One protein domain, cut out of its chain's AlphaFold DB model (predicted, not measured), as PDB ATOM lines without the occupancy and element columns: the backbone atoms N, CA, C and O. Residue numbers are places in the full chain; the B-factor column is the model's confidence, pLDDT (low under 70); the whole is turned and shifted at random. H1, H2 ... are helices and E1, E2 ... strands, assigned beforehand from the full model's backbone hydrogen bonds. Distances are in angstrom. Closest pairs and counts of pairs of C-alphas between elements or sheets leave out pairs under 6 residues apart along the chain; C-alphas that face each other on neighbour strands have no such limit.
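This is residues 3 to 89 of the 266 residues of an uncharacterized protein of Thermoplasmatales archaeon SG8-52-2 (UniProt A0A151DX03). Two long helices, H1 and H2, run side by side in opposite ways, and the two-stranded hairpin E1 E2 packs on H2. After the hairpin a long stretch with no named element, residues 67 to 82, runs back along the body, turns again near Ser 78 and leads into the short helix H3, which lies beyond the hairpin from H2. The printed part has 87 residues with three named helices and two named strands, in the order H1 H2 E1 E2 H3; the class is mixed, helices and strands, and the sheet, of order E1 - E2, is antiparallel. It is compact, with a radius of gyration of the C-alphas of 12.8 A, and only just elongated, with spans of 38 by 25 by 22 A.

Residues 3 to 4 pair antiparallel with residues 49 to 50 of E1, the strand of residues 49 to 55. H1, residues 8 to 22, and H2, residues 25 to 41, are close but not clearly touching; their closest C-alphas, of Lys 20 and Leu 28, are 6.6 A apart. They run opposite ways at a shallow tilt of 10 degrees. H2 and E1 have 6 pairs of C-alphas within 8 A, the closest those of Thr 34 and Ser 55 at 5.7 A. E1 and E2, residues 60 to 66, form an antiparallel hairpin, with 172 degrees between their directions. N 51 and O 64 are within hydrogen-bond range at 2.9 A, and N 62 and O 53 at 2.9 A. H1 is apart from both strands. H3, residues 83 to 89, is apart from H1 and H2, and only just apart from E1, with closest C-alphas 8.1 A apart. Every O i to N i+4 pair is within hydrogen-bond range in H2 and H3, and 10 of 11 are in H1.

H1 begins with C-alpha 8 at (17.045, -5.997, -37.914) and measures 21.2 A from first to last C-alpha. H2 measures 25.1 A, from Gly 25 to Ala 41. E1 measures 20.0 A and E2 19.7 A. H3 measures 9.9 A and ends with C-alpha 89 at (24.305, -21.783, -24.163).

The two C-alphas farthest apart, those of Gly 25 and Ser 67, are 37.6 A apart. The printed part has no cut. The link from E2 to H3, 16 residues, is long, while those from H1 to H2 and from E1 to E2 are tight. The mean pLDDT of the printed part is 90.9, that of H3 is 81, and no printed residue is under 70.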
ATOM      1  N   ALA A   3      17.850  -9.278 -32.365       94.00
ATOM      2  CA  ALA A   3      18.194  -8.389 -33.467       94.00
ATOM      3  C   ALA A   3      19.582  -8.723 -34.012       94.00
ATOM      4  O   ALA A   3      20.558  -8.716 -33.270       94.00
ATOM      5  N   ASN A   4      19.662  -8.953 -35.317       92.50
ATOM      6  CA  ASN A   4      20.894  -9.062 -36.080       92.50
ATOM      7  C   ASN A   4      21.263  -7.691 -36.642       92.50
ATOM      8  O   ASN A   4      20.468  -7.083 -37.363       92.50
ATOM      9  N   LYS A   5      22.479  -7.217 -36.358       91.25
ATOM     10  CA  LYS A   5      22.955  -5.871 -36.715       91.25
ATOM     11  C   LYS A   5      22.740  -5.518 -38.186       91.25
ATOM     12  O   LYS A   5      22.386  -4.381 -38.489       91.25
ATOM     13  N   LYS A   6      22.921  -6.486 -39.088       89.44
ATOM     14  CA  LYS A   6      22.842  -6.276 -40.540       89.44
ATOM     15  C   LYS A   6      21.401  -6.162 -41.042       89.44
ATOM     16  O   LYS A   6      21.156  -5.474 -42.027       89.44
ATOM     17  N   THR A   7      20.445  -6.830 -40.394       92.50
ATOM     18  CA  THR A   7      19.114  -7.073 -40.982       92.50
ATOM     19  C   THR A   7      17.931  -6.642 -40.111       92.50
ATOM     20  O   THR A   7      16.796  -6.649 -40.593       92.50
ATOM     21  N   TYR A   8      18.147  -6.222 -38.857       93.56
ATOM     22  CA  TYR A   8      17.045  -5.997 -37.914       93.56
ATOM     23  C   TYR A   8      16.083  -4.869 -38.307       93.56
ATOM     24  O   TYR A   8      14.902  -4.964 -37.991       93.56
ATOM     25  N   ARG A   9      16.551  -3.808 -38.983       92.06
ATOM     26  CA  ARG A   9      15.763  -2.576 -39.201       92.06
ATOM     27  C   ARG A   9      14.464  -2.836 -39.969       92.06
ATOM     28  O   ARG A   9      13.380  -2.590 -39.447       92.06
ATOM     29  N   LYS A  10      14.573  -3.428 -41.167       91.06
ATOM     30  CA  LYS A  10      13.419  -3.748 -42.027       91.06
ATOM     31  C   LYS A  10      12.474  -4.754 -41.360       91.06
ATOM     32  O   LYS A  10      11.256  -4.624 -41.454       91.06
ATOM     33  N   PHE A  11      13.037  -5.746 -40.667       94.06
ATOM     34  CA  PHE A  11      12.258  -6.720 -39.903       94.06
ATOM     35  C   PHE A  11      11.444  -6.044 -38.790       94.06
ATOM     36  O   PHE A  11      10.245  -6.294 -38.658       94.06
ATOM     37  N   LEU A  12      12.090  -5.181 -38.004       93.81
ATOM     38  CA  LEU A  12      11.504  -4.547 -36.829       93.81
ATOM     39  C   LEU A  12      10.327  -3.645 -37.208       93.81
ATOM     40  O   LEU A  12       9.271  -3.741 -36.590       93.81
ATOM     41  N   GLU A  13      10.480  -2.814 -38.239       93.38
ATOM     42  CA  GLU A  13       9.410  -1.925 -38.707       93.38
ATOM     43  C   GLU A  13       8.164  -2.699 -39.147       93.38
ATOM     44  O   GLU A  13       7.050  -2.385 -38.715       93.38
ATOM     45  N   SER A  14       8.355  -3.747 -39.954       93.62
ATOM     46  CA  SER A  14       7.268  -4.616 -40.409       93.62
ATOM     47  C   SER A  14       6.567  -5.291 -39.228       93.62
ATOM     48  O   SER A  14       5.340  -5.254 -39.103       93.62
ATOM     49  N   ARG A  15       7.344  -5.849 -38.295       94.69
ATOM     50  CA  ARG A  15       6.799  -6.599 -37.162       94.69
ATOM     51  C   ARG A  15       6.082  -5.705 -36.149       94.69
ATOM     52  O   ARG A  15       5.023  -6.096 -35.665       94.69
ATOM     53  N   ILE A  16       6.588  -4.497 -35.886       95.31
ATOM     54  CA  ILE A  16       5.904  -3.495 -35.052       95.31
ATOM     55  C   ILE A  16       4.544  -3.139 -35.655       95.31
ATOM     56  O   ILE A  16       3.560  -3.087 -34.918       95.31
ATOM     57  N   ARG A  17       4.470  -2.910 -36.973       95.12
ATOM     58  CA  ARG A  17       3.211  -2.565 -37.651       95.12
ATOM     59  C   ARG A  17       2.149  -3.645 -37.442       95.12
ATOM     60  O   ARG A  17       1.030  -3.318 -37.063       95.12
ATOM     61  N   ILE A  18       2.529  -4.912 -37.614       94.44
ATOM     62  CA  ILE A  18       1.643  -6.069 -37.407       94.44
ATOM     63  C   ILE A  18       1.185  -6.165 -35.943       94.44
ATOM     64  O   ILE A  18       0.009  -6.376 -35.675       94.44
ATOM     65  N   CYS A  19       2.084  -5.984 -34.971       93.75
ATOM     66  CA  CYS A  19       1.691  -6.012 -33.559       93.75
ATOM     67  C   CYS A  19       0.705  -4.882 -33.219       93.75
ATOM     68  O   CYS A  19      -0.284  -5.120 -32.528       93.75
ATOM     69  N   LYS A  20       0.929  -3.669 -33.741       94.56
ATOM     70  CA  LYS A  20       0.037  -2.521 -33.508       94.56
ATOM     71  C   LYS A  20      -1.359  -2.707 -34.097       94.56
ATOM     72  O   LYS A  20      -2.305  -2.203 -33.508       94.56
ATOM     73  N   SER A  21      -1.506  -3.413 -35.221       94.50
ATOM     74  CA  SER A  21      -2.832  -3.672 -35.804       94.50
ATOM     75  C   SER A  21      -3.660  -4.680 -35.002       94.50
ATOM     76  O   SER A  21      -4.870  -4.750 -35.183       94.50
ATOM     77  N   ILE A  22      -3.017  -5.472 -34.137       94.62
ATOM     78  CA  ILE A  22      -3.668  -6.526 -33.346       94.62
ATOM     79  C   ILE A  22      -3.953  -6.048 -31.914       94.62
ATOM     80  O   ILE A  22      -5.027  -6.311 -31.374       94.62
ATOM     81  N   LEU A  23      -3.002  -5.347 -31.290       93.38
ATOM     82  CA  LEU A  23      -3.102  -4.903 -29.897       93.38
ATOM     83  C   LEU A  23      -4.074  -3.724 -29.736       93.38
ATOM     84  O   LEU A  23      -4.103  -2.812 -30.559       93.38
ATOM     85  N   LYS A  24      -4.834  -3.708 -28.633       93.94
ATOM     86  CA  LYS A  24      -5.839  -2.674 -28.323       93.94
ATOM     87  C   LYS A  24      -5.716  -2.167 -26.882       93.94
ATOM     88  O   LYS A  24      -5.196  -2.870 -26.014       93.94
ATOM     89  N   GLY A  25      -6.214  -0.952 -26.635       94.62
ATOM     90  CA  GLY A  25      -6.296  -0.342 -25.301       94.62
ATOM     91  C   GLY A  25      -4.950  -0.288 -24.569       94.62
ATOM     92  O   GLY A  25      -3.915  -0.000 -25.170       94.62
ATOM     93  N   ASN A  26      -4.962  -0.635 -23.280       93.06
ATOM     94  CA  ASN A  26      -3.787  -0.587 -22.402       93.06
ATOM     95  C   ASN A  26      -2.605  -1.431 -22.917       93.06
ATOM     96  O   ASN A  26      -1.446  -1.077 -22.699       93.06
ATOM     97  N   TYR A  27      -2.869  -2.530 -23.637       92.62
ATOM     98  CA  TYR A  27      -1.807  -3.350 -24.227       92.62
ATOM     99  C   TYR A  27      -1.063  -2.615 -25.342       92.62
ATOM    100  O   TYR A  27       0.160  -2.721 -25.431       92.62
ATOM    101  N   LEU A  28      -1.781  -1.847 -26.169       95.00
ATOM    102  CA  LEU A  28      -1.180  -1.042 -27.231       95.00
ATOM    103  C   LEU A  28      -0.342   0.101 -26.649       95.00
ATOM    104  O   LEU A  28       0.763   0.355 -27.130       95.00
ATOM    105  N   GLU A  29      -0.831   0.763 -25.599       94.44
ATOM    106  CA  GLU A  29      -0.085   1.820 -24.913       94.44
ATOM    107  C   GLU A  29       1.217   1.283 -24.300       94.44
ATOM    108  O   GLU A  29       2.299   1.801 -24.588       94.44
ATOM    109  N   ASN A  30       1.134   0.191 -23.532       94.44
ATOM    110  CA  ASN A  30       2.306  -0.461 -22.947       94.44
ATOM    111  C   ASN A  30       3.298  -0.942 -24.020       94.44
ATOM    112  O   ASN A  30       4.511  -0.777 -23.871       94.44
ATOM    113  N   PHE A  31       2.796  -1.512 -25.120       96.44
ATOM    114  CA  PHE A  31       3.627  -1.937 -26.245       96.44
ATOM    115  C   PHE A  31       4.371  -0.753 -26.872       96.44
ATOM    116  O   PHE A  31       5.573  -0.847 -27.103       96.44
ATOM    117  N   ASN A  32       3.696   0.377 -27.102       96.38
ATOM    118  CA  ASN A  32       4.329   1.572 -27.662       96.38
ATOM    119  C   ASN A  32       5.459   2.101 -26.770       96.38
ATOM    120  O   ASN A  32       6.542   2.375 -27.287       96.38
ATOM    121  N   LYS A  33       5.234   2.191 -25.451       96.56
ATOM    122  CA  LYS A  33       6.269   2.609 -24.490       96.56
ATOM    123  C   LYS A  33       7.459   1.643 -24.505       96.56
ATOM    124  O   LYS A  33       8.580   2.063 -24.759       96.56
ATOM    125  N   THR A  34       7.195   0.337 -24.406       96.56
ATOM    126  CA  THR A  34       8.237  -0.709 -24.429       96.56
ATOM    127  C   THR A  34       9.059  -0.695 -25.729       96.56
ATOM    128  O   THR A  34      10.266  -0.925 -25.719       96.56
ATOM    129  N   ILE A  35       8.430  -0.420 -26.877       96.62
ATOM    130  CA  ILE A  35       9.130  -0.318 -28.165       96.62
ATOM    131  C   ILE A  35      10.055   0.902 -28.221       96.62
ATOM    132  O   ILE A  35      11.095   0.824 -28.877       96.62
ATOM    133  N   ASN A  36       9.711   2.011 -27.563       95.38
ATOM    134  CA  ASN A  36      10.606   3.165 -27.481       95.38
ATOM    135  C   ASN A  36      11.872   2.811 -26.689       95.38
ATOM    136  O   ASN A  36      12.967   3.027 -27.209       95.38
ATOM    137  N   ASP A  37      11.720   2.148 -25.540       94.56
ATOM    138  CA  ASP A  37      12.841   1.653 -24.725       94.56
ATOM    139  C   ASP A  37      13.748   0.707 -25.545       94.56
ATOM    140  O   ASP A  37      14.976   0.816 -25.552       94.56
ATOM    141  N   ILE A  38      13.142  -0.198 -26.327       95.12
ATOM    142  CA  ILE A  38      13.872  -1.105 -27.230       95.12
ATOM    143  C   ILE A  38      14.631  -0.331 -28.315       95.12
ATOM    144  O   ILE A  38      15.777  -0.661 -28.619       95.12
ATOM    145  N   LYS A  39      14.008   0.677 -28.939       94.12
ATOM    146  CA  LYS A  39      14.652   1.486 -29.986       94.12
ATOM    147  C   LYS A  39      15.847   2.257 -29.449       94.12
ATOM    148  O   LYS A  39      16.833   2.393 -30.168       94.12
ATOM    149  N   GLU A  40      15.761   2.751 -28.221       92.06
ATOM    150  CA  GLU A  40      16.874   3.410 -27.549       92.06
ATOM    151  C   GLU A  40      18.033   2.434 -27.320       92.06
ATOM    152  O   GLU A  40      19.149   2.701 -27.763       92.06
ATOM    153  N   ALA A  41      17.753   1.243 -26.783       90.69
ATOM    154  CA  ALA A  41      18.759   0.198 -26.581       90.69
ATOM    155  C   ALA A  41      19.438  -0.283 -27.885       90.69
ATOM    156  O   ALA A  41      20.563  -0.786 -27.856       90.69
ATOM    157  N   LEU A  42      18.780  -0.136 -29.040       92.12
ATOM    158  CA  LEU A  42      19.318  -0.524 -30.350       92.12
ATOM    159  C   LEU A  42      20.278   0.500 -30.973       92.12
ATOM    160  O   LEU A  42      20.911   0.168 -31.980       92.12
ATOM    161  N   LYS A  43      20.396   1.717 -30.426       87.25
ATOM    162  CA  LYS A  43      21.282   2.750 -30.989       87.25
ATOM    163  C   LYS A  43      22.767   2.382 -30.851       87.25
ATOM    164  O   LYS A  43      23.517   2.579 -31.804       87.25
ATOM    165  N   ASP A  44      23.148   1.724 -29.751       73.94
ATOM    166  CA  ASP A  44      24.553   1.613 -29.321       73.94
ATOM    167  C   ASP A  44      25.052   0.167 -29.129       73.94
ATOM    168  O   ASP A  44      25.742  -0.165 -28.155       73.94
ATOM    169  N   PHE A  45      24.732  -0.740 -30.063       81.44
ATOM    170  CA  PHE A  45      25.311  -2.090 -30.044       81.44
ATOM    171  C   PHE A  45      26.318  -2.327 -31.178       81.44
ATOM    172  O   PHE A  45      26.033  -2.216 -32.370       81.44
ATOM    173  N   SER A  46      27.544  -2.674 -30.781       79.50
ATOM    174  CA  SER A  46      28.662  -2.931 -31.689       79.50
ATOM    175  C   SER A  46      28.748  -4.387 -32.158       79.50
ATOM    176  O   SER A  46      29.388  -4.642 -33.178       79.50
ATOM    177  N   THR A  47      28.079  -5.319 -31.473       83.81
ATOM    178  CA  THR A  47      28.143  -6.768 -31.714       83.81
ATOM    179  C   THR A  47      27.265  -7.241 -32.875       83.81
ATOM    180  O   THR A  47      26.396  -6.512 -33.343       83.81
ATOM    181  N   ASN A  48      27.481  -8.476 -33.341       85.69
ATOM    182  CA  ASN A  48      26.743  -9.049 -34.474       85.69
ATOM    183  C   ASN A  48      25.238  -9.158 -34.201       85.69
ATOM    184  O   ASN A  48      24.435  -8.860 -35.087       85.69
ATOM    185  N   SER A  49      24.861  -9.520 -32.973       90.62
ATOM    186  CA  SER A  49      23.467  -9.564 -32.541       90.62
ATOM    187  C   SER A  49      23.271  -9.006 -31.131       90.62
ATOM    188  O   SER A  49      24.224  -8.830 -30.365       90.62
ATOM    189  N   ILE A  50      22.015  -8.746 -30.782       93.19
ATOM    190  CA  ILE A  50      21.575  -8.354 -29.444       93.19
ATOM    191  C   ILE A  50      20.249  -9.041 -29.103       93.19
ATOM    192  O   ILE A  50      19.335  -9.100 -29.929       93.19
ATOM    193  N   ALA A  51      20.143  -9.571 -27.888       94.38
ATOM    194  CA  ALA A  51      18.883  -9.998 -27.293       94.38
ATOM    195  C   ALA A  51      18.408  -8.912 -26.326       94.38
ATOM    196  O   ALA A  51      19.189  -8.467 -25.496       94.38
ATOM    197  N   ILE A  52      17.155  -8.476 -26.432       95.88
ATOM    198  CA  ILE A  52      16.553  -7.436 -25.591       95.88
ATOM    199  C   ILE A  52      15.266  -7.989 -24.983       95.88
ATOM    200  O   ILE A  52      14.371  -8.434 -25.706       95.88
ATOM    201  N   PHE A  53      15.156  -7.921 -23.664       96.44
ATOM    202  CA  PHE A  53      13.972  -8.268 -22.892       96.44
ATOM    203  C   PHE A  53      13.467  -6.999 -22.221       96.44
ATOM    204  O   PHE A  53      14.190  -6.392 -21.432       96.44
ATOM    205  N   ALA A  54      12.251  -6.584 -22.565       96.12
ATOM    206  CA  ALA A  54      11.703  -5.316 -22.115       96.12
ATOM    207  C   ALA A  54      10.220  -5.451 -21.754       96.12
ATOM    208  O   ALA A  54       9.475  -6.150 -22.441       96.12
ATOM    209  N   SER A  55       9.810  -4.774 -20.686       95.19
ATOM    210  CA  SER A  55       8.416  -4.605 -20.278       95.19
ATOM    211  C   SER A  55       8.285  -3.284 -19.534       95.19
ATOM    212  O   SER A  55       8.734  -3.169 -18.392       95.19
ATOM    213  N   ASN A  56       7.654  -2.294 -20.167       95.38
ATOM    214  CA  ASN A  56       7.460  -0.981 -19.559       95.38
ATOM    215  C   ASN A  56       6.563  -1.062 -18.308       95.38
ATOM    216  O   ASN A  56       6.927  -0.539 -17.261       95.38
ATOM    217  N   LYS A  57       5.466  -1.835 -18.367       93.88
ATOM    218  CA  LYS A  57       4.583  -2.128 -17.218       93.88
ATOM    219  C   LYS A  57       5.332  -2.648 -15.983       93.88
ATOM    220  O   LYS A  57       4.917  -2.357 -14.868       93.88
ATOM    221  N   ASN A  58       6.412  -3.409 -16.179       93.44
ATOM    222  CA  ASN A  58       7.199  -3.997 -15.090       93.44
ATOM    223  C   ASN A  58       8.516  -3.246 -14.827       93.44
ATOM    224  O   ASN A  58       9.364  -3.771 -14.110       93.44
ATOM    225  N   ASN A  59       8.722  -2.076 -15.444       94.38
ATOM    226  CA  ASN A  59       9.981  -1.324 -15.413       94.38
ATOM    227  C   ASN A  59      11.221  -2.207 -15.670       94.38
ATOM    228  O   ASN A  59      12.232  -2.137 -14.969       94.38
ATOM    229  N   TYR A  60      11.114  -3.108 -16.647       94.69
ATOM    230  CA  TYR A  60      12.127  -4.118 -16.919       94.69
ATOM    231  C   TYR A  60      12.779  -3.857 -18.269       94.69
ATOM    232  O   TYR A  60      12.095  -3.840 -19.291       94.69
ATOM    233  N   LEU A  61      14.104  -3.714 -18.279       94.81
ATOM    234  CA  LEU A  61      14.917  -3.667 -19.489       94.81
ATOM    235  C   LEU A  61      16.248  -4.374 -19.231       94.81
ATOM    236  O   LEU A  61      17.059  -3.954 -18.403       94.81
ATOM    237  N   ARG A  62      16.485  -5.460 -19.960       94.12
ATOM    238  CA  ARG A  62      17.752  -6.192 -19.968       94.12
ATOM    239  C   ARG A  62      18.136  -6.515 -21.395       94.12
ATOM    240  O   ARG A  62      17.275  -6.809 -22.224       94.12
ATOM    241  N   TYR A  63      19.429  -6.498 -21.678       92.44
ATOM    242  CA  TYR A  63      19.929  -6.911 -22.974       92.44
ATOM    243  C   TYR A  63      21.240  -7.678 -22.859       92.44
ATOM    244  O   TYR A  63      22.031  -7.461 -21.947       92.44
ATOM    245  N   VAL A  64      21.459  -8.567 -23.823       88.38
ATOM    246  CA  VAL A  64      22.654  -9.398 -23.951       88.38
ATOM    247  C   VAL A  64      23.243  -9.156 -25.335       88.38
ATOM    248  O   VAL A  64      22.575  -9.363 -26.351       88.38
ATOM    249  N   LYS A  65      24.491  -8.686 -25.382       87.31
ATOM    250  CA  LYS A  65      25.231  -8.444 -26.628       87.31
ATOM    251  C   LYS A  65      25.909  -9.740 -27.069       87.31
ATOM    252  O   LYS A  65      26.710 -10.300 -26.331       87.31
ATOM    253  N   LEU A  66      25.614 -10.201 -28.280       81.94
ATOM    254  CA  LEU A  66      26.031 -11.510 -28.787       81.94
ATOM    255  C   LEU A  66      26.937 -11.356 -30.006       81.94
ATOM    256  O   LEU A  66      26.640 -10.591 -30.925       81.94
ATOM    257  N   SER A  67      28.042 -12.102 -30.042       74.50
ATOM    258  CA  SER A  67      28.952 -12.098 -31.202       74.50
ATOM    259  C   SER A  67      28.578 -13.065 -32.310       74.50
ATOM    260  O   SER A  67      29.170 -13.019 -33.383       74.50
ATOM    261  N   ILE A  68      27.580 -13.895 -32.078       77.44
ATOM    262  CA  ILE A  68      27.009 -14.780 -33.082       77.44
ATOM    263  C   ILE A  68      25.885 -14.072 -33.841       77.44
ATOM    264  O   ILE A  68      25.267 -13.126 -33.343       77.44
ATOM    265  N   GLU A  69      25.633 -14.514 -35.067       82.25
ATOM    266  CA  GLU A  69      24.513 -14.029 -35.867       82.25
ATOM    267  C   GLU A  69      23.237 -14.786 -35.487       82.25
ATOM    268  O   GLU A  69      23.188 -16.010 -35.535       82.25
ATOM    269  N   LEU A  70      22.194 -14.048 -35.103       84.06
ATOM    270  CA  LEU A  70      20.882 -14.604 -34.788       84.06
ATOM    271  C   LEU A  70      19.857 -14.281 -35.869       84.06
ATOM    272  O   LEU A  70      19.985 -13.303 -36.605       84.06
ATOM    273  N   GLN A  71      18.796 -15.083 -35.931       88.75
ATOM    274  CA  GLN A  71      17.606 -14.724 -36.696       88.75
ATOM    275  C   GLN A  71      16.825 -13.631 -35.961       88.75
ATOM    276  O   GLN A  71      16.624 -13.694 -34.744       88.75
ATOM    277  N   ASN A  72      16.364 -12.627 -36.711       94.31
ATOM    278  CA  ASN A  72      15.553 -11.561 -36.136       94.31
ATOM    279  C   ASN A  72      14.221 -12.117 -35.628       94.31
ATOM    280  O   ASN A  72      13.525 -12.835 -36.344       94.31
ATOM    281  N   SER A  73      13.837 -11.740 -34.412       94.56
ATOM    282  CA  SER A  73      12.523 -12.083 -33.871       94.56
ATOM    283  C   SER A  73      12.022 -11.043 -32.867       94.56
ATOM    284  O   SER A  73      12.775 -10.495 -32.058       94.56
ATOM    285  N   LEU A  74      10.719 -10.765 -32.908       95.38
ATOM    286  CA  LEU A  74      10.015  -9.946 -31.921       95.38
ATOM    287  C   LEU A  74       8.797 -10.737 -31.447       95.38
ATOM    288  O   LEU A  74       7.850 -10.960 -32.210       95.38
ATOM    289  N   ILE A  75       8.883 -11.178 -30.196       94.50
ATOM    290  CA  ILE A  75       7.873 -11.956 -29.492       94.50
ATOM    291  C   ILE A  75       7.265 -11.025 -28.446       94.50
ATOM    292  O   ILE A  75       8.007 -10.380 -27.702       94.50
ATOM    293  N   VAL A  76       5.938 -10.927 -28.446       93.44
ATOM    294  CA  VAL A  76       5.153 -10.195 -27.451       93.44
ATOM    295  C   VAL A  76       4.382 -11.246 -26.677       93.44
ATOM    296  O   VAL A  76       3.547 -11.929 -27.261       93.44
ATOM    297  N   ASP A  77       4.709 -11.398 -25.402       92.31
ATOM    298  CA  ASP A  77       4.147 -12.431 -24.539       92.31
ATOM    299  C   ASP A  77       4.191 -11.962 -23.075       92.31
ATOM    300  O   ASP A  77       4.797 -10.937 -22.749       92.31
ATOM    301  N   SER A  78       3.538 -12.716 -22.201       88.94
ATOM    302  CA  SER A  78       3.536 -12.571 -20.746       88.94
ATOM    303  C   SER A  78       4.874 -12.936 -20.089       88.94
ATOM    304  O   SER A  78       5.151 -12.482 -18.980       88.94
ATOM    305  N   SER A  79       5.716 -13.715 -20.776       89.44
ATOM    306  CA  SER A  79       7.018 -14.179 -20.290       89.44
ATOM    307  C   SER A  79       8.136 -13.927 -21.319       89.44
ATOM    308  O   SER A  79       7.872 -13.822 -22.522       89.44
ATOM    309  N   PRO A  80       9.406 -13.793 -20.890       91.62
ATOM    310  CA  PRO A  80      10.519 -13.631 -21.816       91.62
ATOM    311  C   PRO A  80      10.758 -14.911 -22.631       91.62
ATOM    312  O   PRO A  80      11.042 -15.975 -22.090       91.62
ATOM    313  N   TYR A  81      10.736 -14.792 -23.960       92.00
ATOM    314  CA  TYR A  81      11.109 -15.892 -24.849       92.00
ATOM    315  C   TYR A  81      12.630 -16.080 -24.858       92.00
ATOM    316  O   TYR A  81      13.316 -15.427 -25.638       92.00
ATOM    317  N   ILE A  82      13.151 -16.942 -23.980       91.62
ATOM    318  CA  ILE A  82      14.597 -17.170 -23.786       91.62
ATOM    319  C   ILE A  82      15.190 -18.272 -24.673       91.62
ATOM    320  O   ILE A  82      16.410 -18.423 -24.716       91.62
ATOM    321  N   ARG A  83      14.354 -19.028 -25.400       85.31
ATOM    322  CA  ARG A  83      14.771 -20.239 -26.129       85.31
ATOM    323  C   ARG A  83      16.004 -20.031 -27.021       85.31
ATOM    324  O   ARG A  83      16.893 -20.867 -26.944       85.31
ATOM    325  N   PRO A  84      16.137 -18.956 -27.824       86.56
ATOM    326  CA  PRO A  84      17.357 -18.745 -28.599       86.56
ATOM    327  C   PRO A  84      18.619 -18.639 -27.739       86.56
ATOM    328  O   PRO A  84      19.639 -19.172 -28.145       86.56
ATOM    329  N   LEU A  85      18.565 -18.001 -26.562       85.25
ATOM    330  CA  LEU A  85      19.728 -17.917 -25.667       85.25
ATOM    331  C   LEU A  85      20.057 -19.260 -25.027       85.25
ATOM    332  O   LEU A  85      21.227 -19.607 -24.977       85.25
ATOM    333  N   ALA A  86      19.042 -20.011 -24.591       82.69
ATOM    334  CA  ALA A  86      19.246 -21.353 -24.050       82.69
ATOM    335  C   ALA A  86      19.965 -22.246 -25.073       82.69
ATOM    336  O   ALA A  86      20.985 -22.836 -24.766       82.69
ATOM    337  N   ARG A  87      19.534 -22.206 -26.342       76.75
ATOM    338  CA  ARG A  87      20.197 -22.947 -27.428       76.75
ATOM    339  C   ARG A  87      21.643 -22.522 -27.653       76.75
ATOM    340  O   ARG A  87      22.479 -23.358 -27.941       76.75
ATOM    341  N   ILE A  88      21.929 -21.225 -27.568       76.81
ATOM    342  CA  ILE A  88      23.302 -20.724 -27.692       76.81
ATOM    343  C   ILE A  88      24.159 -21.245 -26.545       76.81
ATOM    344  O   ILE A  88      25.310 -21.585 -26.766       76.81
ATOM    345  N   GLN A  89      23.613 -21.267 -25.333       72.94
ATOM    346  CA  GLN A  89      24.305 -21.783 -24.163       72.94
ATOM    347  C   GLN A  89      24.560 -23.291 -24.279       72.94
ATOM    348  O   GLN A  89      25.634 -23.734 -23.891       72.94
TER     349      GLN A  89